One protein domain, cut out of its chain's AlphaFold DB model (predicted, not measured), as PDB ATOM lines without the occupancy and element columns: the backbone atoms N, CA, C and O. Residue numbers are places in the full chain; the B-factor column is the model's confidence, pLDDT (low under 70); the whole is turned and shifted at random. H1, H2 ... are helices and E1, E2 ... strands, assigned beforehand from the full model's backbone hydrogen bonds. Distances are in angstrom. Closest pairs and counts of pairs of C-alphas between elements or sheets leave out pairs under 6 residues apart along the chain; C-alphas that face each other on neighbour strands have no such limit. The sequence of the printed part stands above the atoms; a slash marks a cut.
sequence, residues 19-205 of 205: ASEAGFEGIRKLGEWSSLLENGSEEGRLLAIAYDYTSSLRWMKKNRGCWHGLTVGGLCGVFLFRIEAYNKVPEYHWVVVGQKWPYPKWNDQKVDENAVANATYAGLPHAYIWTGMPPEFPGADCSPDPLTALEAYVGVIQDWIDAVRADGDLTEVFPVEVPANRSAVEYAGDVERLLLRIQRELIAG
ATOM      1  N   ALA A  19     263.228 301.558 181.303       75.19
ATOM      2  CA  ALA A  19     263.837 302.828 180.919       75.19
ATOM      3  C   ALA A  19     262.800 303.949 180.723       75.19
ATOM      4  O   ALA A  19     263.060 305.081 181.112       75.19
ATOM      5  N   SER A  20     261.601 303.640 180.213       77.31
ATOM      6  CA  SER A  20     260.515 304.632 180.166       77.31
ATOM      7  C   SER A  20     259.958 304.967 181.552       77.31
ATOM      8  O   SER A  20     259.519 306.087 181.779       77.31
ATOM      9  N   GLU A  21     259.998 304.022 182.499       81.12
ATOM     10  CA  GLU A  21     259.638 304.280 183.902       81.12
ATOM     11  C   GLU A  21     260.688 305.145 184.614       81.12
ATOM     12  O   GLU A  21     260.333 305.940 185.479       81.12
ATOM     13  N   ALA A  22     261.953 305.045 184.198       78.38
ATOM     14  CA  ALA A  22     263.048 305.922 184.617       78.38
ATOM     15  C   ALA A  22     263.053 307.294 183.904       78.38
ATOM     16  O   ALA A  22     264.029 308.030 184.005       78.38
ATOM     17  N   GLY A  23     261.997 307.635 183.156       80.19
ATOM     18  CA  GLY A  23     261.832 308.953 182.534       80.19
ATOM     19  C   GLY A  23     262.496 309.137 181.166       80.19
ATOM     20  O   GLY A  23     262.479 310.252 180.652       80.19
ATOM     21  N   PHE A  24     263.055 308.085 180.553       80.75
ATOM     22  CA  PHE A  24     263.609 308.175 179.198       80.75
ATOM     23  C   PHE A  24     262.527 308.027 178.124       80.75
ATOM     24  O   PHE A  24     261.735 307.080 178.130       80.75
ATOM     25  N   GLU A  25     262.536 308.934 177.155       81.69
ATOM     26  CA  GLU A  25     261.558 308.995 176.070       81.69
ATOM     27  C   GLU A  25     262.173 308.597 174.721       81.69
ATOM     28  O   GLU A  25     263.390 308.534 174.560       81.69
ATOM     29  N   GLY A  26     261.332 308.312 173.722       79.25
ATOM     30  CA  GLY A  26     261.811 308.062 172.355       79.25
ATOM     31  C   GLY A  26     262.599 306.761 172.174       79.25
ATOM     32  O   GLY A  26     263.341 306.636 171.208       79.25
ATOM     33  N   ILE A  27     262.464 305.801 173.093       82.31
ATOM     34  CA  ILE A  27     263.251 304.564 173.104       82.31
ATOM     35  C   ILE A  27     262.413 303.316 172.830       82.31
ATOM     36  O   ILE A  27     261.266 303.189 173.259       82.31
ATOM     37  N   ARG A  28     263.033 302.336 172.173       84.56
ATOM     38  CA  ARG A  28     262.495 301.001 171.916       84.56
ATOM     39  C   ARG A  28     263.385 299.960 172.579       84.56
ATOM     40  O   ARG A  28     264.581 299.887 172.296       84.56
ATOM     41  N   LYS A  29     262.805 299.108 173.433       79.75
ATOM     42  CA  LYS A  29     263.541 297.974 174.008       79.75
ATOM     43  C   LYS A  29     263.986 297.047 172.883       79.75
ATOM     44  O   LYS A  29     263.167 296.608 172.074       79.75
ATOM     45  N   LEU A  30     265.279 296.765 172.846       74.38
ATOM     46  CA  LEU A  30     265.838 295.806 171.913       74.38
ATOM     47  C   LEU A  30     265.607 294.389 172.453       74.38
ATOM     48  O   LEU A  30     265.632 294.167 173.665       74.38
ATOM     49  N   GLY A  31     265.302 293.450 171.554       65.31
ATOM     50  CA  GLY A  31     265.186 292.028 171.891       65.31
ATOM     51  C   GLY A  31     266.537 291.418 172.283       65.31
ATOM     52  O   GLY A  31     267.505 292.133 172.536       65.31
ATOM     53  N   GLU A  32     266.622 290.088 172.310       64.88
ATOM     54  CA  GLU A  32     267.888 289.391 172.573       64.88
ATOM     55  C   GLU A  32     268.972 289.844 171.581       64.88
ATOM     56  O   GLU A  32     268.817 289.707 170.367       64.88
ATOM     57  N   TRP A  33     270.071 290.388 172.108       62.41
ATOM     58  CA  TRP A  33     271.173 291.003 171.359       62.41
ATOM     59  C   TRP A  33     271.702 290.125 170.211       62.41
ATOM     60  O   TRP A  33     271.949 290.622 169.111       62.41
ATOM     61  N   SER A  34     271.796 288.810 170.433       58.38
ATOM     62  CA  SER A  34     272.236 287.833 169.428       58.38
ATOM     63  C   SER A  34     271.400 287.876 168.145       58.38
ATOM     64  O   SER A  34     271.955 287.827 167.051       58.38
ATOM     65  N   SER A  35     270.086 288.073 168.261       61.41
ATOM     66  CA  SER A  35     269.169 288.105 167.113       61.41
ATOM     67  C   SER A  35     269.326 289.345 166.221       61.41
ATOM     68  O   SER A  35     268.954 289.322 165.048       61.41
ATOM     69  N   LEU A  36     269.892 290.438 166.746       61.28
ATOM     70  CA  LEU A  36     270.092 291.688 166.002       61.28
ATOM     71  C   LEU A  36     271.378 291.664 165.167       61.28
ATOM     72  O   LEU A  36     271.414 292.250 164.084       61.28
ATOM     73  N   LEU A  37     272.402 290.945 165.632       60.44
ATOM     74  CA  LEU A  37     273.641 290.715 164.885       60.44
ATOM     75  C   LEU A  37     273.429 289.794 163.676       60.44
ATOM     76  O   LEU A  37     274.004 290.026 162.613       60.44
ATOM     77  N   GLU A  38     272.581 288.774 163.823       58.56
ATOM     78  CA  GLU A  38     272.362 287.734 162.806       58.56
ATOM     79  C   GLU A  38     271.770 288.276 161.494       58.56
ATOM     80  O   GLU A  38     272.036 287.737 160.417       58.56
ATOM     81  N   ASN A  39     271.030 289.385 161.550       61.81
ATOM     82  CA  ASN A  39     270.354 289.953 160.382       61.81
ATOM     83  C   ASN A  39     271.233 290.903 159.550       61.81
ATOM     84  O   ASN A  39     270.864 291.249 158.427       61.81
ATOM     85  N   GLY A  40     272.391 291.332 160.070       65.44
ATOM     86  CA  GLY A  40     273.327 292.208 159.355       65.44
ATOM     87  C   GLY A  40     272.774 293.593 158.985       65.44
ATOM     88  O   GLY A  40     273.294 294.218 158.058       65.44
ATOM     89  N   SER A  41     271.728 294.064 159.672       76.69
ATOM     90  CA  SER A  41     271.146 295.394 159.460       76.69
ATOM     91  C   SER A  41     272.113 296.508 159.881       76.69
ATOM     92  O   SER A  41     273.014 296.298 160.695       76.69
ATOM     93  N   GLU A  42     271.925 297.720 159.351       76.62
ATOM     94  CA  GLU A  42     272.717 298.894 159.756       76.62
ATOM     95  C   GLU A  42     272.588 299.179 161.258       76.62
ATOM     96  O   GLU A  42     273.591 299.420 161.929       76.62
ATOM     97  N   GLU A  43     271.370 299.064 161.795       80.88
ATOM     98  CA  GLU A  43     271.091 299.162 163.232       80.88
ATOM     99  C   GLU A  43     271.894 298.125 164.030       80.88
ATOM    100  O   GLU A  43     272.559 298.484 164.999       80.88
ATOM    101  N   GLY A  44     271.888 296.857 163.600       80.12
ATOM    102  CA  GLY A  44     272.614 295.778 164.274       80.12
ATOM    103  C   GLY A  44     274.128 296.001 164.289       80.12
ATOM    104  O   GLY A  44     274.782 295.730 165.295       80.12
ATOM    105  N   ARG A  45     274.691 296.564 163.210       79.19
ATOM    106  CA  ARG A  45     276.121 296.916 163.132       79.19
ATOM    107  C   ARG A  45     276.486 298.063 164.065       79.19
ATOM    108  O   ARG A  45     277.478 297.967 164.779       79.19
ATOM    109  N   LEU A  46     275.697 299.136 164.071       83.75
ATOM    110  CA  LEU A  46     275.918 300.268 164.973       83.75
ATOM    111  C   LEU A  46     275.790 299.823 166.433       83.75
ATOM    112  O   LEU A  46     276.642 300.139 167.258       83.75
ATOM    113  N   LEU A  47     274.787 299.004 166.743       84.25
ATOM    114  CA  LEU A  47     274.621 298.449 168.078       84.25
ATOM    115  C   LEU A  47     275.806 297.557 168.493       84.25
ATOM    116  O   LEU A  47     276.190 297.585 169.659       84.25
ATOM    117  N   ALA A  48     276.437 296.838 167.556       81.25
ATOM    118  CA  ALA A  48     277.654 296.058 167.823       81.25
ATOM    119  C   ALA A  48     278.803 296.935 168.282       81.25
ATOM    120  O   ALA A  48     279.428 296.651 169.298       81.25
ATOM    121  N   ILE A  49     279.007 298.051 167.589       80.88
ATOM    122  CA  ILE A  49     280.017 299.041 167.958       80.88
ATOM    123  C   ILE A  49     279.723 299.600 169.359       80.88
ATOM    124  O   ILE A  49     280.623 299.687 170.194       80.88
ATOM    125  N   ALA A  50     278.458 299.925 169.650       84.88
ATOM    126  CA  ALA A  50     278.046 300.423 170.964       84.88
ATOM    127  C   ALA A  50     278.284 299.394 172.081       84.88
ATOM    128  O   ALA A  50     278.751 299.735 173.172       84.88
ATOM    129  N   TYR A  51     277.984 298.124 171.810       83.38
ATOM    130  CA  TYR A  51     278.173 297.032 172.756       83.38
ATOM    131  C   TYR A  51     279.660 296.741 173.011       83.38
ATOM    132  O   TYR A  51     280.070 296.606 174.165       83.38
ATOM    133  N   ASP A  52     280.476 296.689 171.957       80.88
ATOM    134  CA  ASP A  52     281.923 296.475 172.062       80.88
ATOM    135  C   ASP A  52     282.584 297.597 172.864       80.88
ATOM    136  O   ASP A  52     283.368 297.339 173.780       80.88
ATOM    137  N   TYR A  53     282.205 298.848 172.589       82.31
ATOM    138  CA  TYR A  53     282.689 299.985 173.358       82.31
ATOM    139  C   TYR A  53     282.289 299.902 174.825       82.31
ATOM    140  O   TYR A  53     283.160 299.961 175.692       82.31
ATOM    141  N   THR A  54     281.000 299.727 175.125       80.94
ATOM    142  CA  THR A  54     280.527 299.668 176.518       80.94
ATOM    143  C   THR A  54     281.167 298.522 177.297       80.94
ATOM    144  O   THR A  54     281.493 298.686 178.471       80.94
ATOM    145  N   SER A  55     281.418 297.391 176.637       81.81
ATOM    146  CA  SER A  55     282.090 296.228 177.226       81.81
ATOM    147  C   SER A  55     283.593 296.438 177.444       81.81
ATOM    148  O   SER A  55     284.189 295.756 178.277       81.81
ATOM    149  N   SER A  56     284.221 297.381 176.734       80.69
ATOM    150  CA  SER A  56     285.644 297.721 176.905       80.69
ATOM    151  C   SER A  56     285.929 298.600 178.134       80.69
ATOM    152  O   SER A  56     287.079 298.742 178.563       80.69
ATOM    153  N   LEU A  57     284.890 299.199 178.722       82.19
ATOM    154  CA  LEU A  57     285.027 300.156 179.814       82.19
ATOM    155  C   LEU A  57     285.352 299.437 181.118       82.19
ATOM    156  O   LEU A  57     284.544 298.692 181.662       82.19
ATOM    157  N   ARG A  58     286.524 299.733 181.685       83.12
ATOM    158  CA  ARG A  58     287.024 299.073 182.908       83.12
ATOM    159  C   ARG A  58     286.115 299.229 184.127       83.12
ATOM    160  O   ARG A  58     286.187 298.433 185.056       83.12
ATOM    161  N   TRP A  59     285.311 300.287 184.153       80.88
ATOM    162  CA  TRP A  59     284.385 300.583 185.241       80.88
ATOM    163  C   TRP A  59     283.010 299.932 185.043       80.88
ATOM    164  O   TRP A  59     282.223 299.911 185.989       80.88
ATOM    165  N   MET A  60     282.732 299.364 183.866       83.62
ATOM    166  CA  MET A  60     281.511 298.619 183.576       83.62
ATOM    167  C   MET A  60     281.652 297.186 184.097       83.62
ATOM    168  O   MET A  60     282.615 296.481 183.805       83.62
ATOM    169  N   LYS A  61     280.696 296.764 184.925       86.44
ATOM    170  CA  LYS A  61     280.648 295.418 185.508       86.44
ATOM    171  C   LYS A  61     279.702 294.513 184.734       86.44
ATOM    172  O   LYS A  61     280.025 293.351 184.497       86.44
ATOM    173  N   LYS A  62     278.511 295.011 184.387       86.88
ATOM    174  CA  LYS A  62     277.505 294.226 183.667       86.88
ATOM    175  C   LYS A  62     276.545 295.113 182.881       86.88
ATOM    176  O   LYS A  62     276.042 296.095 183.414       86.88
ATOM    177  N   ASN A  63     276.201 294.701 181.661       86.75
ATOM    178  CA  ASN A  63     275.062 295.254 180.932       86.75
ATOM    179  C   ASN A  63     273.744 294.691 181.505       86.75
ATOM    180  O   ASN A  63     273.577 293.473 181.618       86.75
ATOM    181  N   ARG A  64     272.828 295.573 181.910       88.88
ATOM    182  CA  ARG A  64     271.506 295.241 182.465       88.88
ATOM    183  C   ARG A  64     270.368 295.472 181.473       88.88
ATOM    184  O   ARG A  64     269.293 294.915 181.670       88.88
ATOM    185  N   GLY A  65     270.601 296.238 180.416       87.31
ATOM    186  CA  GLY A  65     269.624 296.469 179.365       87.31
ATOM    187  C   GLY A  65     270.148 297.416 178.296       87.31
ATOM    188  O   GLY A  65     271.006 298.258 178.559       87.31
ATOM    189  N   CYS A  66     269.597 297.283 177.093       88.38
ATOM    190  CA  CYS A  66     269.878 298.168 175.976       88.38
ATOM    191  C   CYS A  66     268.577 298.531 175.253       88.38
ATOM    192  O   CYS A  66     267.709 297.679 175.030       88.38
ATOM    193  N   TRP A  67     268.454 299.801 174.888       89.75
ATOM    194  CA  TRP A  67     267.336 300.334 174.130       89.75
ATOM    195  C   TRP A  67     267.862 301.118 172.938       89.75
ATOM    196  O   TRP A  67     268.840 301.859 173.032       89.75
ATOM    197  N   HIS A  68     267.185 300.958 171.812       89.06
ATOM    198  CA  HIS A  68     267.406 301.777 170.633       89.06
ATOM    199  C   HIS A  68     266.686 303.105 170.814       89.06
ATOM    200  O   HIS A  68     265.510 303.115 171.166       89.06
ATOM    201  N   GLY A  69     267.405 304.203 170.616       88.12
ATOM    202  CA  GLY A  69     266.828 305.537 170.574       88.12
ATOM    203  C   GLY A  69     266.549 305.953 169.138       88.12
ATOM    204  O   GLY A  69     265.402 306.041 168.714       88.12
ATOM    205  N   LEU A  70     267.613 306.188 168.368       87.81
ATOM    206  CA  LEU A  70     267.489 306.539 166.954       87.81
ATOM    207  C   LEU A  70     268.687 306.064 166.131       87.81
ATOM    208  O   LEU A  70     269.762 305.760 166.649       87.81
ATOM    209  N   THR A  71     268.494 306.017 164.816       87.06
ATOM    210  CA  THR A  71     269.548 305.757 163.833       87.06
ATOM    211  C   THR A  71     269.379 306.729 162.681       87.06
ATOM    212  O   THR A  71     268.272 306.898 162.178       87.06
ATOM    213  N   VAL A  72     270.471 307.357 162.254       83.56
ATOM    214  CA  VAL A  72     270.456 308.350 161.174       83.56
ATOM    215  C   VAL A  72     271.097 307.738 159.941       83.56
ATOM    216  O   VAL A  72     272.321 307.689 159.870       83.56
ATOM    217  N   GLY A  73     270.289 307.233 159.001       74.50
ATOM    218  CA  GLY A  73     270.739 306.752 157.681       74.50
ATOM    219  C   GLY A  73     271.943 305.800 157.705       74.50
ATOM    220  O   GLY A  73     272.832 305.922 156.866       74.50
ATOM    221  N   GLY A  74     272.051 304.958 158.738       74.50
ATOM    222  CA  GLY A  74     273.207 304.087 158.971       74.50
ATOM    223  C   GLY A  74     274.516 304.806 159.333       74.50
ATOM    224  O   GLY A  74     275.507 304.134 159.599       74.50
ATOM    225  N   LEU A  75     274.549 306.142 159.377       79.12
ATOM    226  CA  LEU A  75     275.738 306.951 159.660       79.12
ATOM    227  C   LEU A  75     276.093 306.919 161.149       79.12
ATOM    228  O   LEU A  75     277.263 306.750 161.502       79.12
ATOM    229  N   CYS A  76     275.081 307.070 162.005       85.31
ATOM    230  CA  CYS A  76     275.214 306.994 163.454       85.31
ATOM    231  C   CYS A  76     273.995 306.343 164.119       85.31
ATOM    232  O   CYS A  76     272.889 306.331 163.570       85.31
ATOM    233  N   GLY A  77     274.216 305.795 165.312       87.12
ATOM    234  CA  GLY A  77     273.193 305.227 166.180       87.12
ATOM    235  C   GLY A  77     273.283 305.811 167.583       87.12
ATOM    236  O   GLY A  77     274.377 306.086 168.074       87.12
ATOM    237  N   VAL A  78     272.130 305.994 168.218       89.75
ATOM    238  CA  VAL A  78     272.005 306.454 169.602       89.75
ATOM    239  C   VAL A  78     271.276 305.382 170.390       89.75
ATOM    240  O   VAL A  78     270.133 305.030 170.080       89.75
ATOM    241  N   PHE A  79     271.948 304.862 171.407       89.94
ATOM    242  CA  PHE A  79     271.471 303.746 172.211       89.94
ATOM    243  C   PHE A  79     271.514 304.109 173.686       89.94
ATOM    244  O   PHE A  79     272.489 304.690 174.153       89.94
ATOM    245  N   LEU A  80     270.485 303.736 174.434       90.25
ATOM    246  CA  LEU A  80     270.494 303.841 175.885       90.25
ATOM    247  C   LEU A  80     270.961 302.509 176.466       90.25
ATOM    248  O   LEU A  80     270.427 301.456 176.119       90.25
ATOM    249  N   PHE A  81     271.926 302.552 177.372       88.38
ATOM    250  CA  PHE A  81     272.399 301.398 178.122       88.38
ATOM    251  C   PHE A  81     272.098 301.582 179.602       88.38
ATOM    252  O   PHE A  81     272.385 302.627 180.178       88.38
ATOM    253  N   ARG A  82     271.569 300.530 180.223       89.00
ATOM    254  CA  ARG A  82     271.481 300.387 181.676       89.00
ATOM    255  C   ARG A  82     272.619 299.481 182.100       89.00
ATOM    256  O   ARG A  82     272.708 298.347 181.625       89.00
ATOM    257  N   ILE A  83     273.485 299.951 182.983       87.00
ATOM    258  CA  ILE A  83     274.675 299.209 183.383       87.00
ATOM    259  C   ILE A  83     274.830 299.143 184.894       87.00
ATOM    260  O   ILE A  83     274.434 300.027 185.641       87.00
ATOM    261  N   GLU A  84     275.460 298.067 185.337       88.56
ATOM    262  CA  GLU A  84     276.051 297.973 186.659       88.56
ATOM    263  C   GLU A  84     277.528 298.346 186.542       88.56
ATOM    264  O   GLU A  84     278.229 297.823 185.671       88.56
ATOM    265  N   ALA A  85     278.009 299.211 187.427       86.38
ATOM    266  CA  ALA A  85     279.387 299.679 187.436       86.38
ATOM    267  C   ALA A  85     280.101 299.337 188.750       86.38
ATOM    268  O   ALA A  85     279.472 299.141 189.788       86.38
ATOM    269  N   TYR A  86     281.434 299.275 188.708       80.50
ATOM    270  CA  TYR A  86     282.268 299.098 189.906       80.50
ATOM    271  C   TYR A  86     282.322 300.357 190.784       80.50
ATOM    272  O   TYR A  86     282.544 300.258 191.990       80.50
ATOM    273  N   ASN A  87     282.103 301.528 190.182       77.56
ATOM    274  CA  ASN A  87     282.180 302.836 190.829       77.56
ATOM    275  C   ASN A  87     280.801 303.510 190.874       77.56
ATOM    276  O   ASN A  87     279.862 303.071 190.212       77.56
ATOM    277  N   LYS A  88     280.692 304.613 191.628       79.50
ATOM    278  CA  LYS A  88     279.484 305.452 191.705       79.50
ATOM    279  C   LYS A  88     279.308 306.298 190.438       79.50
ATOM    280  O   LYS A  88     279.497 307.509 190.472       79.50
ATOM    281  N   VAL A  89     278.990 305.647 189.330       78.19
ATOM    282  CA  VAL A  89     278.535 306.297 188.095       78.19
ATOM    283  C   VAL A  89     277.021 306.105 187.954       78.19
ATOM    284  O   VAL A  89     276.484 305.169 188.558       78.19
ATOM    285  N   PRO A  90     276.323 306.975 187.202       81.25
ATOM    286  CA  PRO A  90     274.904 306.801 186.909       81.25
ATOM    287  C   PRO A  90     274.596 305.417 186.333       81.25
ATOM    288  O   PRO A  90     275.448 304.774 185.734       81.25
ATOM    289  N   GLU A  91     273.377 304.930 186.519       85.06
ATOM    290  CA  GLU A  91     272.999 303.605 186.014       85.06
ATOM    291  C   GLU A  91     272.758 303.613 184.495       85.06
ATOM    292  O   GLU A  91     273.034 302.626 183.807       85.06
ATOM    293  N   TYR A  92     272.280 304.736 183.962       87.00
ATOM    294  CA  TYR A  92     271.910 304.893 182.562       87.00
ATOM    295  C   TYR A  92     272.929 305.740 181.797       87.00
ATOM    296  O   TYR A  92     273.457 306.735 182.291       87.00
ATOM    297  N   HIS A  93     273.220 305.326 180.568       86.44
ATOM    298  CA  HIS A  93     274.192 305.979 179.703       86.44
ATOM    299  C   HIS A  93     273.704 305.983 178.265       86.44
ATOM    300  O   HIS A  93     273.362 304.935 177.715       86.44
ATOM    301  N   TRP A  94     273.714 307.157 177.647       88.94
ATOM    302  CA  TRP A  94     273.563 307.266 176.209       88.94
ATOM    303  C   TRP A  94     274.882 306.931 175.543       88.94
ATOM    304  O   TRP A  94     275.929 307.428 175.944       88.94
ATOM    305  N   VAL A  95     274.820 306.096 174.519       87.94
ATOM    306  CA  VAL A  95     275.957 305.696 173.706       87.94
ATOM    307  C   VAL A  95     275.672 306.129 172.280       87.94
ATOM    308  O   VAL A  95     274.777 305.585 171.627       87.94
ATOM    309  N   VAL A  96     276.423 307.122 171.811       87.75
ATOM    310  CA  VAL A  96     276.379 307.588 170.425       87.75
ATOM    311  C   VAL A  96     277.526 306.939 169.673       87.75
ATOM    312  O   VAL A  96     278.679 307.036 170.088       87.75
ATOM    313  N   VAL A  97     277.215 306.258 168.579       84.56
ATOM    314  CA  VAL A  97     278.197 305.521 167.777       84.56
ATOM    315  C   VAL A  97     278.088 305.901 166.319       84.56
ATOM    316  O   VAL A  97     276.993 306.136 165.813       84.56
ATOM    317  N   GLY A  98     279.225 305.938 165.633       78.25
ATOM    318  CA  GLY A  98     279.298 306.126 164.189       78.25
ATOM    319  C   GLY A  98     279.854 304.897 163.497       78.25
ATOM    320  O   GLY A  98     280.574 304.102 164.101       78.25
ATOM    321  N   GLN A  99     279.577 304.762 162.203       67.06
ATOM    322  CA  GLN A  99     280.367 303.841 161.389       67.06
ATOM    323  C   GLN A  99     281.793 304.362 161.195       67.06
ATOM    324  O   GLN A  99     282.052 305.568 161.215       67.06
ATOM    325  N   LYS A 100     282.718 303.426 160.964       59.16
ATOM    326  CA  LYS A 100     284.059 303.748 160.476       59.16
ATOM    327  C   LYS A 100     283.969 304.384 159.088       59.16
ATOM    328  O   LYS A 100     283.103 304.027 158.288       59.16
ATOM    329  N   TRP A 101     284.851 305.341 158.831       48.78
ATOM    330  CA  TRP A 101     284.982 305.997 157.534       48.78
ATOM    331  C   TRP A 101     286.249 305.500 156.818       48.78
ATOM    332  O   TRP A 101     287.246 305.335 157.504       48.78
ATOM    333  N   PRO A 102     286.284 305.331 155.481       48.69
ATOM    334  CA  PRO A 102     285.171 305.462 154.542       48.69
ATOM    335  C   PRO A 102     284.092 304.395 154.753       48.69
ATOM    336  O   PRO A 102     284.401 303.272 155.131       48.69
ATOM    337  N   TYR A 103     282.819 304.739 154.504       51.44
ATOM    338  CA  TYR A 103     281.702 303.812 154.746       51.44
ATOM    339  C   TYR A 103     281.990 302.415 154.206       51.44
ATOM    340  O   TYR A 103     282.400 302.316 153.048       51.44
ATOM    341  N   PRO A 104     281.730 301.349 154.978       53.66
ATOM    342  CA  PRO A 104     281.827 299.994 154.482       53.66
ATOM    343  C   PRO A 104     281.083 299.836 153.155       53.66
ATOM    344  O   PRO A 104     279.879 300.101 153.070       53.66
ATOM    345  N   LYS A 105     281.800 299.436 152.105       57.69
ATOM    346  CA  LYS A 105     281.202 299.198 150.791       57.69
ATOM    347  C   LYS A 105     281.018 297.702 150.647       57.69
ATOM    348  O   LYS A 105     281.967 296.977 150.399       57.69
ATOM    349  N   TRP A 106     279.797 297.237 150.860       56.66
ATOM    350  CA  TRP A 106     279.503 295.810 150.844       56.66
ATOM    351  C   TRP A 106     279.331 295.322 149.414       56.66
ATOM    352  O   TRP A 106     278.505 295.856 148.676       56.66
ATOM    353  N   ASN A 107     280.092 294.301 149.039       66.88
ATOM    354  CA  ASN A 107     279.873 293.593 147.785       66.88
ATOM    355  C   ASN A 107     278.744 292.552 147.915       66.88
ATOM    356  O   ASN A 107     278.236 292.287 149.009       66.88
ATOM    357  N   ASP A 108     278.392 291.901 146.805       69.38
ATOM    358  CA  ASP A 108     277.356 290.853 146.752       69.38
ATOM    359  C   ASP A 108     277.649 289.649 147.667       69.38
ATOM    360  O   ASP A 108     276.760 288.864 147.995       69.38
ATOM    361  N   GLN A 109     278.895 289.508 148.120       67.06
ATOM    362  CA  GLN A 109     279.343 288.465 149.043       67.06
ATOM    363  C   GLN A 109     279.292 288.912 150.513       67.06
ATOM    364  O   GLN A 109     279.765 288.187 151.386       67.06
ATOM    365  N   LYS A 110     278.715 290.089 150.804       57.84
ATOM    366  CA  LYS A 110     278.673 290.713 152.138       57.84
ATOM    367  C   LYS A 110     280.063 290.952 152.743       57.84
ATOM    368  O   LYS A 110     280.208 290.971 153.964       57.84
ATOM    369  N   VAL A 111     281.074 291.173 151.905       58.00
ATOM    370  CA  VAL A 111     282.418 291.586 152.333       58.00
ATOM    371  C   VAL A 111     282.538 293.098 152.183       58.00
ATOM    372  O   VAL A 111     282.121 293.654 151.168       58.00
ATOM    373  N   ASP A 112     283.094 293.760 153.198       60.59
ATOM    374  CA  ASP A 112     283.408 295.185 153.144       60.59
ATOM    375  C   ASP A 112     284.641 295.412 152.252       60.59
ATOM    376  O   ASP A 112     285.772 295.118 152.635       60.59
ATOM    377  N   GLU A 113     284.428 295.946 151.054       65.50
ATOM    378  CA  GLU A 113     285.481 296.340 150.113       65.50
ATOM    379  C   GLU A 113     286.395 297.429 150.690       65.50
ATOM    380  O   GLU A 113     287.557 297.534 150.303       65.50
ATOM    381  N   ASN A 114     285.898 298.207 151.652       59.75
ATOM    382  CA  ASN A 114     286.674 299.199 152.374       59.75
ATOM    383  C   ASN A 114     287.332 298.622 153.632       59.75
ATOM    384  O   ASN A 114     287.997 299.380 154.323       59.75
ATOM    385  N   ALA A 115     287.255 297.314 153.921       57.22
ATOM    386  CA  ALA A 115     287.795 296.717 155.151       57.22
ATOM    387  C   ALA A 115     289.274 297.058 155.403       57.22
ATOM    388  O   ALA A 115     289.664 297.311 156.539       57.22
ATOM    389  N   VAL A 116     290.097 297.113 154.349       54.47
ATOM    390  CA  VAL A 116     291.519 297.494 154.449       54.47
ATOM    391  C   VAL A 116     291.686 298.992 154.731       54.47
ATOM    392  O   VAL A 116     292.560 299.369 155.501       54.47
ATOM    393  N   ALA A 117     290.832 299.851 154.167       49.53
ATOM    394  CA  ALA A 117     290.812 301.280 154.492       49.53
ATOM    395  C   ALA A 117     290.245 301.537 155.907       49.53
ATOM    396  O   ALA A 117     290.770 302.373 156.637       49.53
ATOM    397  N   ASN A 118     289.250 300.748 156.321       51.31
ATOM    398  CA  ASN A 118     288.576 300.755 157.623       51.31
ATOM    399  C   ASN A 118     289.405 300.122 158.747       51.31
ATOM    400  O   ASN A 118     289.145 300.369 159.926       51.31
ATOM    401  N   ALA A 119     290.422 299.326 158.412       48.88
ATOM    402  CA  ALA A 119     291.427 298.862 159.365       48.88
ATOM    403  C   ALA A 119     292.315 300.018 159.861       48.88
ATOM    404  O   ALA A 119     292.876 299.937 160.951       48.88
ATOM    405  N   THR A 120     292.402 301.098 159.082       41.34
ATOM    406  CA  THR A 120     293.293 302.243 159.316       41.34
ATOM    407  C   THR A 120     292.567 303.486 159.835       41.34
ATOM    408  O   THR A 120     293.222 304.475 160.152       41.34
ATOM    409  N   TYR A 121     291.235 303.461 159.913       46.50
ATOM    410  CA  TYR A 121     290.412 304.608 160.294       46.50
ATOM    411  C   TYR A 121     289.507 304.297 161.490       46.50
ATOM    412  O   TYR A 121     288.779 303.300 161.507       46.50
ATOM    413  N   ALA A 122     289.493 305.218 162.449       43.78
ATOM    414  CA  ALA A 122     288.359 305.429 163.335       43.78
ATOM    415  C   ALA A 122     287.430 306.447 162.654       43.78
ATOM    416  O   ALA A 122     287.919 307.400 162.057       43.78
ATOM    417  N   GLY A 123     286.119 306.205 162.630       50.03
ATOM    418  CA  GLY A 123     285.130 307.142 162.081       50.03
ATOM    419  C   GLY A 123     284.918 308.329 163.021       50.03
ATOM    420  O   GLY A 123     285.866 308.997 163.397       50.03
ATOM    421  N   LEU A 124     283.684 308.569 163.474       51.78
ATOM    422  CA  LEU A 124     283.497 309.248 164.768       51.78
ATOM    423  C   LEU A 124     284.383 308.562 165.836       51.78
ATOM    424  O   LEU A 124     284.688 307.373 165.663       51.78
ATOM    425  N   PRO A 125     284.768 309.228 166.948       55.12
ATOM    426  CA  PRO A 125     285.272 308.495 168.111       55.12
ATOM    427  C   PRO A 125     284.336 307.303 168.345       55.12
ATOM    428  O   PRO A 125     283.123 307.498 168.413       55.12
ATOM    429  N   HIS A 126     284.899 306.083 168.300       54.25
ATOM    430  CA  HIS A 126     284.186 304.846 167.930       54.25
ATOM    431  C   HIS A 126     282.848 304.654 168.644       54.25
ATOM    432  O   HIS A 126     281.911 304.088 168.087       54.25
ATOM    433  N   ALA A 127     282.759 305.164 169.859       55.84
ATOM    434  CA  ALA A 127     281.528 305.381 170.568       55.84
ATOM    435  C   ALA A 127     281.784 306.420 171.659       55.84
ATOM    436  O   ALA A 127     282.903 306.559 172.160       55.84
ATOM    437  N   TYR A 128     280.738 307.139 172.027       64.88
ATOM    438  CA  TYR A 128     280.783 308.161 173.051       64.88
ATOM    439  C   TYR A 128     279.701 307.888 174.081       64.88
ATOM    440  O   TYR A 128     278.533 307.745 173.723       64.88
ATOM    441  N   ILE A 129     280.098 307.817 175.352       60.78
ATOM    442  CA  ILE A 129     279.157 307.769 176.465       60.78
ATOM    443  C   ILE A 129     278.887 309.172 176.966       60.78
ATOM    444  O   ILE A 129     279.783 309.847 177.464       60.78
ATOM    445  N   TRP A 130     277.620 309.549 176.906       65.81
ATOM    446  CA  TRP A 130     277.078 310.625 177.711       65.81
ATOM    447  C   TRP A 130     276.360 310.000 178.901       65.81
ATOM    448  O   TRP A 130     275.547 309.084 178.738       65.81
ATOM    449  N   THR A 131     276.668 310.448 180.116       59.88
ATOM    450  CA  THR A 131     275.935 309.996 181.300       59.88
ATOM    451  C   THR A 131     274.482 310.417 181.158       59.88
ATOM    452  O   THR A 131     274.158 311.597 181.226       59.88
ATOM    453  N   GLY A 132     273.601 309.445 180.941       52.91
ATOM    454  CA  GLY A 132     272.167 309.660 180.971       52.91
ATOM    455  C   GLY A 132     271.764 309.697 182.429       52.91
ATOM    456  O   GLY A 132     271.396 308.670 182.992       52.91
ATOM    457  N   MET A 133     271.886 310.850 183.082       56.22
ATOM    458  CA  MET A 133     271.177 310.997 184.342       56.22
ATOM    459  C   MET A 133     269.675 311.070 184.032       56.22
ATOM    460  O   MET A 133     269.291 311.767 183.087       56.22
ATOM    461  N   PRO A 134     268.835 310.321 184.766       53.84
ATOM    462  CA  PRO A 134     267.391 310.469 184.677       53.84
ATOM    463  C   PRO A 134     266.973 311.945 184.828       53.84
ATOM    464  O   PRO A 134     267.646 312.680 185.559       53.84
ATOM    465  N   PRO A 135     265.896 312.403 184.163       55.56
ATOM    466  CA  PRO A 135     265.499 313.813 184.160       55.56
ATOM    467  C   PRO A 135     265.225 314.405 185.555       55.56
ATOM    468  O   PRO A 135     265.209 315.624 185.713       55.56
ATOM    469  N   GLU A 136     265.026 313.573 186.581       51.19
ATOM    470  CA  GLU A 136     264.913 313.991 187.981       51.19
ATOM    471  C   GLU A 136     266.231 314.461 188.627       51.19
ATOM    472  O   GLU A 136     266.198 315.049 189.711       51.19
ATOM    473  N   PHE A 137     267.385 314.244 187.988       54.00
ATOM    474  CA  PHE A 137     268.660 314.814 188.423       54.00
ATOM    475  C   PHE A 137     268.857 316.189 187.765       54.00
ATOM    476  O   PHE A 137     268.937 316.282 186.546       54.00
ATOM    477  N   PRO A 138     268.947 317.291 188.526       45.94
ATOM    478  CA  PRO A 138     269.169 318.609 187.942       45.94
ATOM    479  C   PRO A 138     270.627 318.763 187.480       45.94
ATOM    480  O   PRO A 138     271.546 318.747 188.298       45.94
ATOM    481  N   GLY A 139     270.846 318.956 186.177       55.84
ATOM    482  CA  GLY A 139     272.162 319.256 185.603       55.84
ATOM    483  C   GLY A 139     272.112 319.452 184.085       55.84
ATOM    484  O   GLY A 139     271.241 318.897 183.423       55.84
ATOM    485  N   ALA A 140     273.052 320.230 183.537       50.19
ATOM    486  CA  ALA A 140     273.179 320.475 182.092       50.19
ATOM    487  C   ALA A 140     273.488 319.197 181.282       50.19
ATOM    488  O   ALA A 140     273.297 319.178 180.071       50.19
ATOM    489  N   ASP A 141     273.893 318.124 181.966       58.50
ATOM    490  CA  ASP A 141     274.288 316.854 181.360       58.50
ATOM    491  C   ASP A 141     273.132 315.845 181.241       58.50
ATOM    492  O   ASP A 141     273.352 314.670 180.954       58.50
ATOM    493  N   CYS A 142     271.883 316.264 181.462       65.81
ATOM    494  CA  CYS A 142     270.731 315.363 181.398       65.81
ATOM    495  C   CYS A 142     270.116 315.352 179.996       65.81
ATOM    496  O   CYS A 142     269.579 316.357 179.535       65.81
ATOM    497  N   SER A 143     270.141 314.187 179.348       79.06
ATOM    498  CA  SER A 143     269.504 313.963 178.047       79.06
ATOM    499  C   SER A 143     268.315 313.013 178.233       79.06
ATOM    500  O   SER A 143     268.539 311.817 178.426       79.06
ATOM    501  N   PRO A 144     267.060 313.499 178.222       81.00
ATOM    502  CA  PRO A 144     265.887 312.657 178.484       81.00
ATOM    503  C   PRO A 144     265.494 311.786 177.283       81.00
ATOM    504  O   PRO A 144     264.797 310.785 177.431       81.00
ATOM    505  N   ASP A 145     265.952 312.148 176.089       84.25
ATOM    506  CA  ASP A 145     265.571 311.523 174.829       84.25
ATOM    507  C   ASP A 145     266.799 311.389 173.900       84.25
ATOM    508  O   ASP A 145     267.810 312.086 174.087       84.25
ATOM    509  N   PRO A 146     266.752 310.491 172.900       86.81
ATOM    510  CA  PRO A 146     267.910 310.202 172.060       86.81
ATOM    511  C   PRO A 146     268.317 311.354 171.141       86.81
ATOM    512  O   PRO A 146     269.478 311.416 170.738       86.81
ATOM    513  N   LEU A 147     267.401 312.266 170.798       85.38
ATOM    514  CA  LEU A 147     267.754 313.423 169.987       85.38
ATOM    515  C   LEU A 147     268.576 314.396 170.815       85.38
ATOM    516  O   LEU A 147     269.661 314.749 170.371       85.38
ATOM    517  N   THR A 148     268.119 314.735 172.022       84.12
ATOM    518  CA  THR A 148     268.864 315.587 172.963       84.12
ATOM    519  C   THR A 148     270.263 315.017 173.238       84.12
ATOM    520  O   THR A 148     271.252 315.751 173.217       84.12
ATOM    521  N   ALA A 149     270.381 313.692 173.393       85.12
ATOM    522  CA  ALA A 149     271.679 313.024 173.529       85.12
ATOM    523  C   ALA A 149     272.580 313.199 172.292       85.12
ATOM    524  O   ALA A 149     273.787 313.409 172.429       85.12
ATOM    525  N   LEU A 150     272.006 313.142 171.086       86.38
ATOM    526  CA  LEU A 150     272.741 313.400 169.853       86.38
ATOM    527  C   LEU A 150     273.127 314.880 169.702       86.38
ATOM    528  O   LEU A 150     274.235 315.146 169.245       86.38
ATOM    529  N   GLU A 151     272.276 315.837 170.092       85.12
ATOM    530  CA  GLU A 151     272.622 317.272 170.038       85.12
ATOM    531  C   GLU A 151     273.813 317.577 170.946       85.12
ATOM    532  O   GLU A 151     274.760 318.231 170.507       85.12
ATOM    533  N   ALA A 152     273.796 317.046 172.173       82.94
ATOM    534  CA  ALA A 152     274.896 317.184 173.121       82.94
ATOM    535  C   ALA A 152     276.200 316.608 172.547       82.94
ATOM    536  O   ALA A 152     277.228 317.284 172.539       82.94
ATOM    537  N   TYR A 153     276.141 315.399 171.978       84.62
ATOM    538  CA  TYR A 153     277.286 314.786 171.306       84.62
ATOM    539  C   TYR A 153     277.831 315.655 170.164       84.62
ATOM    540  O   TYR A 153     279.033 315.902 170.092       84.62
ATOM    541  N   VAL A 154     276.958 316.143 169.277       85.25
ATOM    542  CA  VAL A 154     277.358 317.004 168.153       85.25
ATOM    543  C   VAL A 154     278.034 318.280 168.660       85.25
ATOM    544  O   VAL A 154     279.045 318.673 168.088       85.25
ATOM    545  N   GLY A 155     277.516 318.893 169.729       85.44
ATOM    546  CA  GLY A 155     278.120 320.070 170.358       85.44
ATOM    547  C   GLY A 155     279.538 319.799 170.862       85.44
ATOM    548  O   GLY A 155     280.468 320.486 170.458       85.44
ATOM    549  N   VAL A 156     279.724 318.729 171.637       85.38
ATOM    550  CA  VAL A 156     281.038 318.334 172.177       85.38
ATOM    551  C   VAL A 156     282.073 318.096 171.072       85.38
ATOM    552  O   VAL A 156     283.227 318.510 171.184       85.38
ATOM    553  N   ILE A 157     281.679 317.421 169.989       86.56
ATOM    554  CA  ILE A 157     282.587 317.172 168.863       86.56
ATOM    555  C   ILE A 157     282.863 318.459 168.076       86.56
ATOM    556  O   ILE A 157     283.982 318.640 167.592       86.56
ATOM    557  N   GLN A 158     281.884 319.363 167.963       89.19
ATOM    558  CA  GLN A 158     282.082 320.667 167.333       89.19
ATOM    559  C   GLN A 158     283.074 321.530 168.123       89.19
ATOM    560  O   GLN A 158     283.966 322.107 167.507       89.19
ATOM    561  N   ASP A 159     282.995 321.541 169.455       90.19
ATOM    562  CA  ASP A 159     283.952 322.258 170.307       90.19
ATOM    563  C   ASP A 159     285.386 321.754 170.079       90.19
ATOM    564  O   ASP A 159     286.324 322.544 169.947       90.19
ATOM    565  N   TRP A 160     285.564 320.433 169.949       91.19
ATOM    566  CA  TRP A 160     286.864 319.853 169.610       91.19
ATOM    567  C   TRP A 160     287.348 320.266 168.209       91.19
ATOM    568  O   TRP A 160     288.511 320.638 168.046       91.19
ATOM    569  N   ILE A 161     286.471 320.251 167.195       91.19
ATOM    570  CA  ILE A 161     286.798 320.713 165.832       91.19
ATOM    571  C   ILE A 161     287.238 322.181 165.846       91.19
ATOM    572  O   ILE A 161     288.222 322.540 165.191       91.19
ATOM    573  N   ASP A 162     286.518 323.025 166.580       93.50
ATOM    574  CA  ASP A 162     286.786 324.456 166.665       93.50
ATOM    575  C   ASP A 162     288.125 324.719 167.366       93.50
ATOM    576  O   ASP A 162     288.930 325.506 166.859       93.50
ATOM    577  N   ALA A 163     288.429 323.991 168.446       93.88
ATOM    578  CA  ALA A 163     289.728 324.052 169.116       93.88
ATOM    579  C   ALA A 163     290.878 323.633 168.186       93.88
ATOM    580  O   ALA A 163     291.872 324.349 168.086       93.88
ATOM    581  N   VAL A 164     290.729 322.538 167.430       93.94
ATOM    582  CA  VAL A 164     291.737 322.106 166.442       93.94
ATOM    583  C   VAL A 164     291.980 323.178 165.375       93.94
ATOM    584  O   VAL A 164     293.119 323.415 164.977       93.94
ATOM    585  N   ARG A 165     290.922 323.834 164.888       93.25
ATOM    586  CA  ARG A 165     291.019 324.863 163.836       93.25
ATOM    587  C   ARG A 165     291.615 326.172 164.313       93.25
ATOM    588  O   ARG A 165     292.252 326.866 163.525       93.25
ATOM    589  N   ALA A 166     291.366 326.510 165.568       94.44
ATOM    590  CA  ALA A 166     291.916 327.692 166.201       94.44
ATOM    591  C   ALA A 166     293.381 327.510 166.635       94.44
ATOM    592  O   ALA A 166     293.949 328.460 167.164       94.44
ATOM    593  N   ASP A 167     293.971 326.322 166.430       92.62
ATOM    594  CA  ASP A 167     295.247 325.923 167.045       92.62
ATOM    595  C   ASP A 167     295.211 326.116 168.577       92.62
ATOM    596  O   ASP A 167     296.145 326.607 169.208       92.62
ATOM    597  N   GLY A 168     294.048 325.812 169.164       87.50
ATOM    598  CA  GLY A 168     293.751 325.971 170.579       87.50
ATOM    599  C   GLY A 168     294.256 324.809 171.432       87.50
ATOM    600  O   GLY A 168     294.682 323.765 170.936       87.50
ATOM    601  N   ASP A 169     294.179 324.983 172.750       87.81
ATOM    602  CA  ASP A 169     294.557 323.947 173.707       87.81
ATOM    603  C   ASP A 169     293.516 322.814 173.730       87.81
ATOM    604  O   ASP A 169     292.390 322.983 174.200       87.81
ATOM    605  N   LEU A 170     293.903 321.636 173.233       88.19
ATOM    606  CA  LEU A 170     293.029 320.461 173.189       88.19
ATOM    607  C   LEU A 170     292.758 319.841 174.569       88.19
ATOM    608  O   LEU A 170     291.949 318.921 174.660       88.19
ATOM    609  N   THR A 171     293.424 320.305 175.631       86.94
ATOM    610  CA  THR A 171     293.170 319.840 177.004       86.94
ATOM    611  C   THR A 171     291.922 320.466 177.631       86.94
ATOM    612  O   THR A 171     291.378 319.902 178.578       86.94
ATOM    613  N   GLU A 172     291.432 321.572 177.064       86.06
ATOM    614  CA  GLU A 172     290.235 322.298 177.517       86.06
ATOM    615  C   GLU A 172     288.941 321.814 176.835       86.06
ATOM    616  O   GLU A 172     287.844 322.253 177.179       86.06
ATOM    617  N   VAL A 173     289.049 320.899 175.867       87.00
ATOM    618  CA  VAL A 173     287.912 320.295 175.158       87.00
ATOM    619  C   VAL A 173     287.871 318.793 175.385       87.00
ATOM    620  O   VAL A 173     288.831 318.175 175.851       87.00
ATOM    621  N   PHE A 174     286.743 318.172 175.043       81.12
ATOM    622  CA  PHE A 174     286.626 316.727 175.157       81.12
ATOM    623  C   PHE A 174     287.686 316.027 174.284       81.12
ATOM    624  O   PHE A 174     287.815 316.346 173.097       81.12
ATOM    625  N   PRO A 175     288.432 315.050 174.831       79.88
ATOM    626  CA  PRO A 175     289.494 314.392 174.091       79.88
ATOM    627  C   PRO A 175     288.911 313.482 173.008       79.88
ATOM    628  O   PRO A 175     288.219 312.504 173.291       79.88
ATOM    629  N   VAL A 176     289.244 313.776 171.754       81.25
ATOM    630  CA  VAL A 176     288.941 312.908 170.615       81.25
ATOM    631  C   VAL A 176     290.210 312.161 170.214       81.25
ATOM    632  O   VAL A 176     291.260 312.759 169.984       81.25
ATOM    633  N   GLU A 177     290.112 310.835 170.126       76.75
ATOM    634  CA  GLU A 177     291.213 309.986 169.675       76.75
ATOM    635  C   GLU A 177     291.478 310.216 168.178       76.75
ATOM    636  O   GLU A 177     290.631 309.925 167.330       76.75
ATOM    637  N   VAL A 178     292.657 310.757 167.861       77.81
ATOM    638  CA  VAL A 178     293.117 310.980 166.485       77.81
ATOM    639  C   VAL A 178     293.903 309.750 166.016       77.81
ATOM    640  O   VAL A 178     294.834 309.332 166.710       77.81
ATOM    641  N   PRO A 179     293.591 309.172 164.840       73.44
ATOM    642  CA  PRO A 179     294.371 308.073 164.280       73.44
ATOM    643  C   PRO A 179     295.858 308.428 164.138       73.44
ATOM    644  O   PRO A 179     296.204 309.496 163.640       73.44
ATOM    645  N   ALA A 180     296.750 307.505 164.515       74.31
ATOM    646  CA  ALA A 180     298.199 307.745 164.559       74.31
ATOM    647  C   ALA A 180     298.830 308.150 163.209       74.31
ATOM    648  O   ALA A 180     299.930 308.696 163.173       74.31
ATOM    649  N   ASN A 181     298.155 307.871 162.093       76.38
ATOM    650  CA  ASN A 181     298.579 308.202 160.733       76.38
ATOM    651  C   ASN A 181     297.980 309.520 160.201       76.38
ATOM    652  O   ASN A 181     298.043 309.759 158.994       76.38
ATOM    653  N   ARG A 182     297.358 310.343 161.053       74.56
ATOM    654  CA  ARG A 182     296.660 311.575 160.663       74.56
ATOM    655  C   ARG A 182     297.027 312.736 161.573       74.56
ATOM    656  O   ARG A 182     297.284 312.555 162.759       74.56
ATOM    657  N   SER A 183     296.998 313.946 161.019       85.88
ATOM    658  CA  SER A 183     296.988 315.156 161.841       85.88
ATOM    659  C   SER A 183     295.588 315.425 162.406       85.88
ATOM    660  O   SER A 183     294.576 315.056 161.800       85.88
ATOM    661  N   ALA A 184     295.520 316.120 163.545       87.12
ATOM    662  CA  ALA A 184     294.249 316.535 164.142       87.12
ATOM    663  C   ALA A 184     293.415 317.389 163.170       87.12
ATOM    664  O   ALA A 184     292.211 317.182 163.052       87.12
ATOM    665  N   VAL A 185     294.059 318.284 162.410       89.56
ATOM    666  CA  VAL A 185     293.405 319.174 161.433       89.56
ATOM    667  C   VAL A 185     292.736 318.391 160.304       89.56
ATOM    668  O   VAL A 185     291.572 318.634 159.980       89.56
ATOM    669  N   GLU A 186     293.442 317.427 159.709       84.31
ATOM    670  CA  GLU A 186     292.870 316.586 158.652       84.31
ATOM    671  C   GLU A 186     291.700 315.750 159.174       84.31
ATOM    672  O   GLU A 186     290.724 315.545 158.455       84.31
ATOM    673  N   TYR A 187     291.807 315.246 160.404       83.25
ATOM    674  CA  TYR A 187     290.762 314.436 161.021       83.25
ATOM    675  C   TYR A 187     289.528 315.273 161.380       83.25
ATOM    676  O   TYR A 187     288.412 314.889 161.035       83.25
ATOM    677  N   ALA A 188     289.710 316.471 161.942       87.44
ATOM    678  CA  ALA A 188     288.625 317.411 162.213       87.44
ATOM    679  C   ALA A 188     287.829 317.769 160.950       87.44
ATOM    680  O   ALA A 188     286.603 317.843 160.991       87.44
ATOM    681  N   GLY A 189     288.500 317.916 159.801       84.50
ATOM    682  CA  GLY A 189     287.823 318.137 158.521       84.50
ATOM    683  C   GLY A 189     286.934 316.968 158.070       84.50
ATOM    684  O   GLY A 189     285.875 317.199 157.486       84.50
ATOM    685  N   ASP A 190     287.340 315.721 158.326       81.44
ATOM    686  CA  ASP A 190     286.523 314.533 158.035       81.44
ATOM    687  C   ASP A 190     285.333 314.416 158.996       81.44
ATOM    688  O   ASP A 190     284.201 314.193 158.554       81.44
ATOM    689  N   VAL A 191     285.573 314.622 160.293       81.94
ATOM    690  CA  VAL A 191     284.538 314.561 161.332       81.94
ATOM    691  C   VAL A 191     283.474 315.638 161.106       81.94
ATOM    692  O   VAL A 191     282.284 315.328 161.140       81.94
ATOM    693  N   GLU A 192     283.860 316.872 160.772       86.94
ATOM    694  CA  GLU A 192     282.899 317.943 160.480       86.94
ATOM    695  C   GLU A 192     281.990 317.595 159.289       86.94
ATOM    696  O   GLU A 192     280.773 317.789 159.346       86.94
ATOM    697  N   ARG A 193     282.547 317.027 158.209       82.50
ATOM    698  CA  ARG A 193     281.745 316.581 157.056       82.50
ATOM    699  C   ARG A 193     280.713 315.530 157.454       82.50
ATOM    700  O   ARG A 193     279.598 315.542 156.927       82.50
ATOM    701  N   LEU A 194     281.075 314.633 158.367       80.88
ATOM    702  CA  LEU A 194     280.166 313.626 158.896       80.88
ATOM    703  C   LEU A 194     279.069 314.253 159.764       80.88
ATOM    704  O   LEU A 194     277.900 313.931 159.555       80.88
ATOM    705  N   LEU A 195     279.407 315.192 160.657       84.62
ATOM    706  CA  LEU A 195     278.416 315.936 161.444       84.62
ATOM    707  C   LEU A 195     277.419 316.659 160.534       84.62
ATOM    708  O   LEU A 195     276.212 316.480 160.681       84.62
ATOM    709  N   LEU A 196     277.902 317.390 159.526       84.38
ATOM    710  CA  LEU A 196     277.049 318.064 158.541       84.38
ATOM    711  C   LEU A 196     276.122 317.088 157.807       84.38
ATOM    712  O   LEU A 196     274.983 317.434 157.488       84.38
ATOM    713  N   ARG A 197     276.588 315.867 157.524       82.81
ATOM    714  CA  ARG A 197     275.759 314.835 156.897       82.81
ATOM    715  C   ARG A 197     274.681 314.318 157.850       82.81
ATOM    716  O   ARG A 197     273.530 314.252 157.438       82.81
ATOM    717  N   ILE A 198     275.025 314.025 159.105       82.75
ATOM    718  CA  ILE A 198     274.063 313.618 160.144       82.75
ATOM    719  C   ILE A 198     272.970 314.682 160.298       82.75
ATOM    720  O   ILE A 198     271.786 314.359 160.255       82.75
ATOM    721  N   GLN A 199     273.355 315.958 160.392       81.12
ATOM    722  CA  GLN A 199     272.405 317.068 160.496       81.12
ATOM    723  C   GLN A 199     271.477 317.147 159.274       81.12
ATOM    724  O   GLN A 199     270.274 317.342 159.425       81.12
ATOM    725  N   ARG A 200     272.013 316.977 158.058       81.38
ATOM    726  CA  ARG A 200     271.204 316.990 156.828       81.38
ATOM    727  C   ARG A 200     270.180 315.865 156.796       81.38
ATOM    728  O   ARG A 200     269.038 316.138 156.454       81.38
ATOM    729  N   GLU A 201     270.572 314.645 157.149       78.75
ATOM    730  CA  GLU A 201     269.654 313.498 157.185       78.75
ATOM    731  C   GLU A 201     268.526 313.717 158.206       78.75
ATOM    732  O   GLU A 201     267.364 313.479 157.887       78.75
ATOM    733  N   LEU A 202     268.844 314.270 159.385       73.31
ATOM    734  CA  LEU A 202     267.851 314.619 160.411       73.31
ATOM    735  C   LEU A 202     266.882 315.732 159.980       73.31
ATOM    736  O   LEU A 202     265.737 315.756 160.420       73.31
ATOM    737  N   ILE A 203     267.325 316.670 159.139       66.62
ATOM    738  CA  ILE A 203     266.475 317.750 158.613       66.62
ATOM    739  C   ILE A 203     265.657 317.277 157.403       66.62
ATOM    740  O   ILE A 203     264.531 317.735 157.217       66.62
ATOM    741  N   ALA A 204     266.193 316.382 156.568       57.25
ATOM    742  CA  ALA A 204     265.626 316.044 155.262       57.25
ATOM    743  C   ALA A 204     264.527 314.969 155.291       57.25
ATOM    744  O   ALA A 204     263.521 315.143 154.606       57.25
ATOM    745  N   GLY A 205     264.689 313.888 156.056       46.97
ATOM    746  CA  GLY A 205     263.703 312.791 156.126       46.97
ATOM    747  C   GLY A 205     262.745 313.003 157.260       46.97
ATOM    748  O   GLY A 205     261.519 313.074 157.038       46.97
TER     749      GLY A 205
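AT A GLANCE: This is residues 19 to 205 of the 205 residues of an uncharacterized protein of Endobacterium cerealis (UniProt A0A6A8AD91). A strongly twisted sheet of four strands curls round helix H2 on one face, while the opposite face is covered by a helical hairpin of the long H4 and H5, H4 packing on it with its first half and H5 near one end of E1. Small H1 packs on H2, and the short H3, in the long excursion between E3 and E4, touches no helix and has its centre farthest of the named elements from the mean of the C-alphas, 19.8 A. The printed part has 187 residues, with five named helices and four named strands in the order H1 H2 E1 E2 E3 H3 E4 H4 H5. The sheet order is E1 - E2 - E3 - E4, all antiparallel, and the class is mixed, helices and strands. The whole is compact and rounded, with a radius of gyration of the C-alphas of 16.6 A and spans of 46 by 42 by 37 A.

IN THESE COORDINATES: The sheet holds E1, residues 60 to 72, 26.8 A long from C-alpha 60 at (281.511, 298.619, 183.576); E2, residues 76 to 85, 25.4 A; E3, residues 92 to 98, 19.8 A; and E4, residues 127 to 132, 14.6 A. E1 bends by 81 degrees at residue 64 and E2 by 60 degrees at residue 82. The helices are H1, residues 33 to 38, beginning at C-alpha 33 (271.173, 291.003, 171.359); H2, residues 42 to 56, 21.5 A; H3, residues 115 to 118; H4, residues 146 to 165, 28.6 A; and H5, residues 184 to 204, 30.0 A, ending at C-alpha 204 (265.626, 316.044, 155.262).

HOW THE PARTS SIT: E1, E2 and E3 form a meander, each strand the antiparallel neighbour of the one before. N 67 and O 80 of hairpin E1 and E2 are 2.9 A apart, N 79 and O 95 of hairpin E2 and E3 2.9 A, and N 96 and O 128 of E3 and E4 2.9 A, each within hydrogen-bond range. Three layers stand here, helices on both faces of the sheet: H4 and H5 on one, H2 on the other. The closest C-alphas of H2 and E2 are those of Leu 46 and Gly 77, 5.8 A. H4 is on the sheet at a height of 9.9 A; its closest C-alpha pair with E3 is Trp 94 and Ala 149, 6.6 A. H4 and H5 touch at Ile 161 and Ala 188, their closest C-alphas, 5.2 A, at a shallow tilt of 31 degrees, opposite ways. H2 touches H1 with residues 44 to 48 alone; Leu 36 and Gly 44 have the closest C-alphas, 5.1 A. H3 touches no helix and is not on the sheet. Every O i to N i+4 pair is within hydrogen-bond range in H2, H4 and H5; H1 has 1 of 2, and H3 is too short for one.

THE WHOLE: The C-alphas of Asp 108 and Pro 138, the two farthest apart, are 50.3 A from each other. The printed part has no cut. The links E3 to H3, E4 to H4 and H4 to H5 are long. The mean pLDDT of the printed part is 75.7, with residues 31 to 40, 99 to 142 and 203 to 205 under 70.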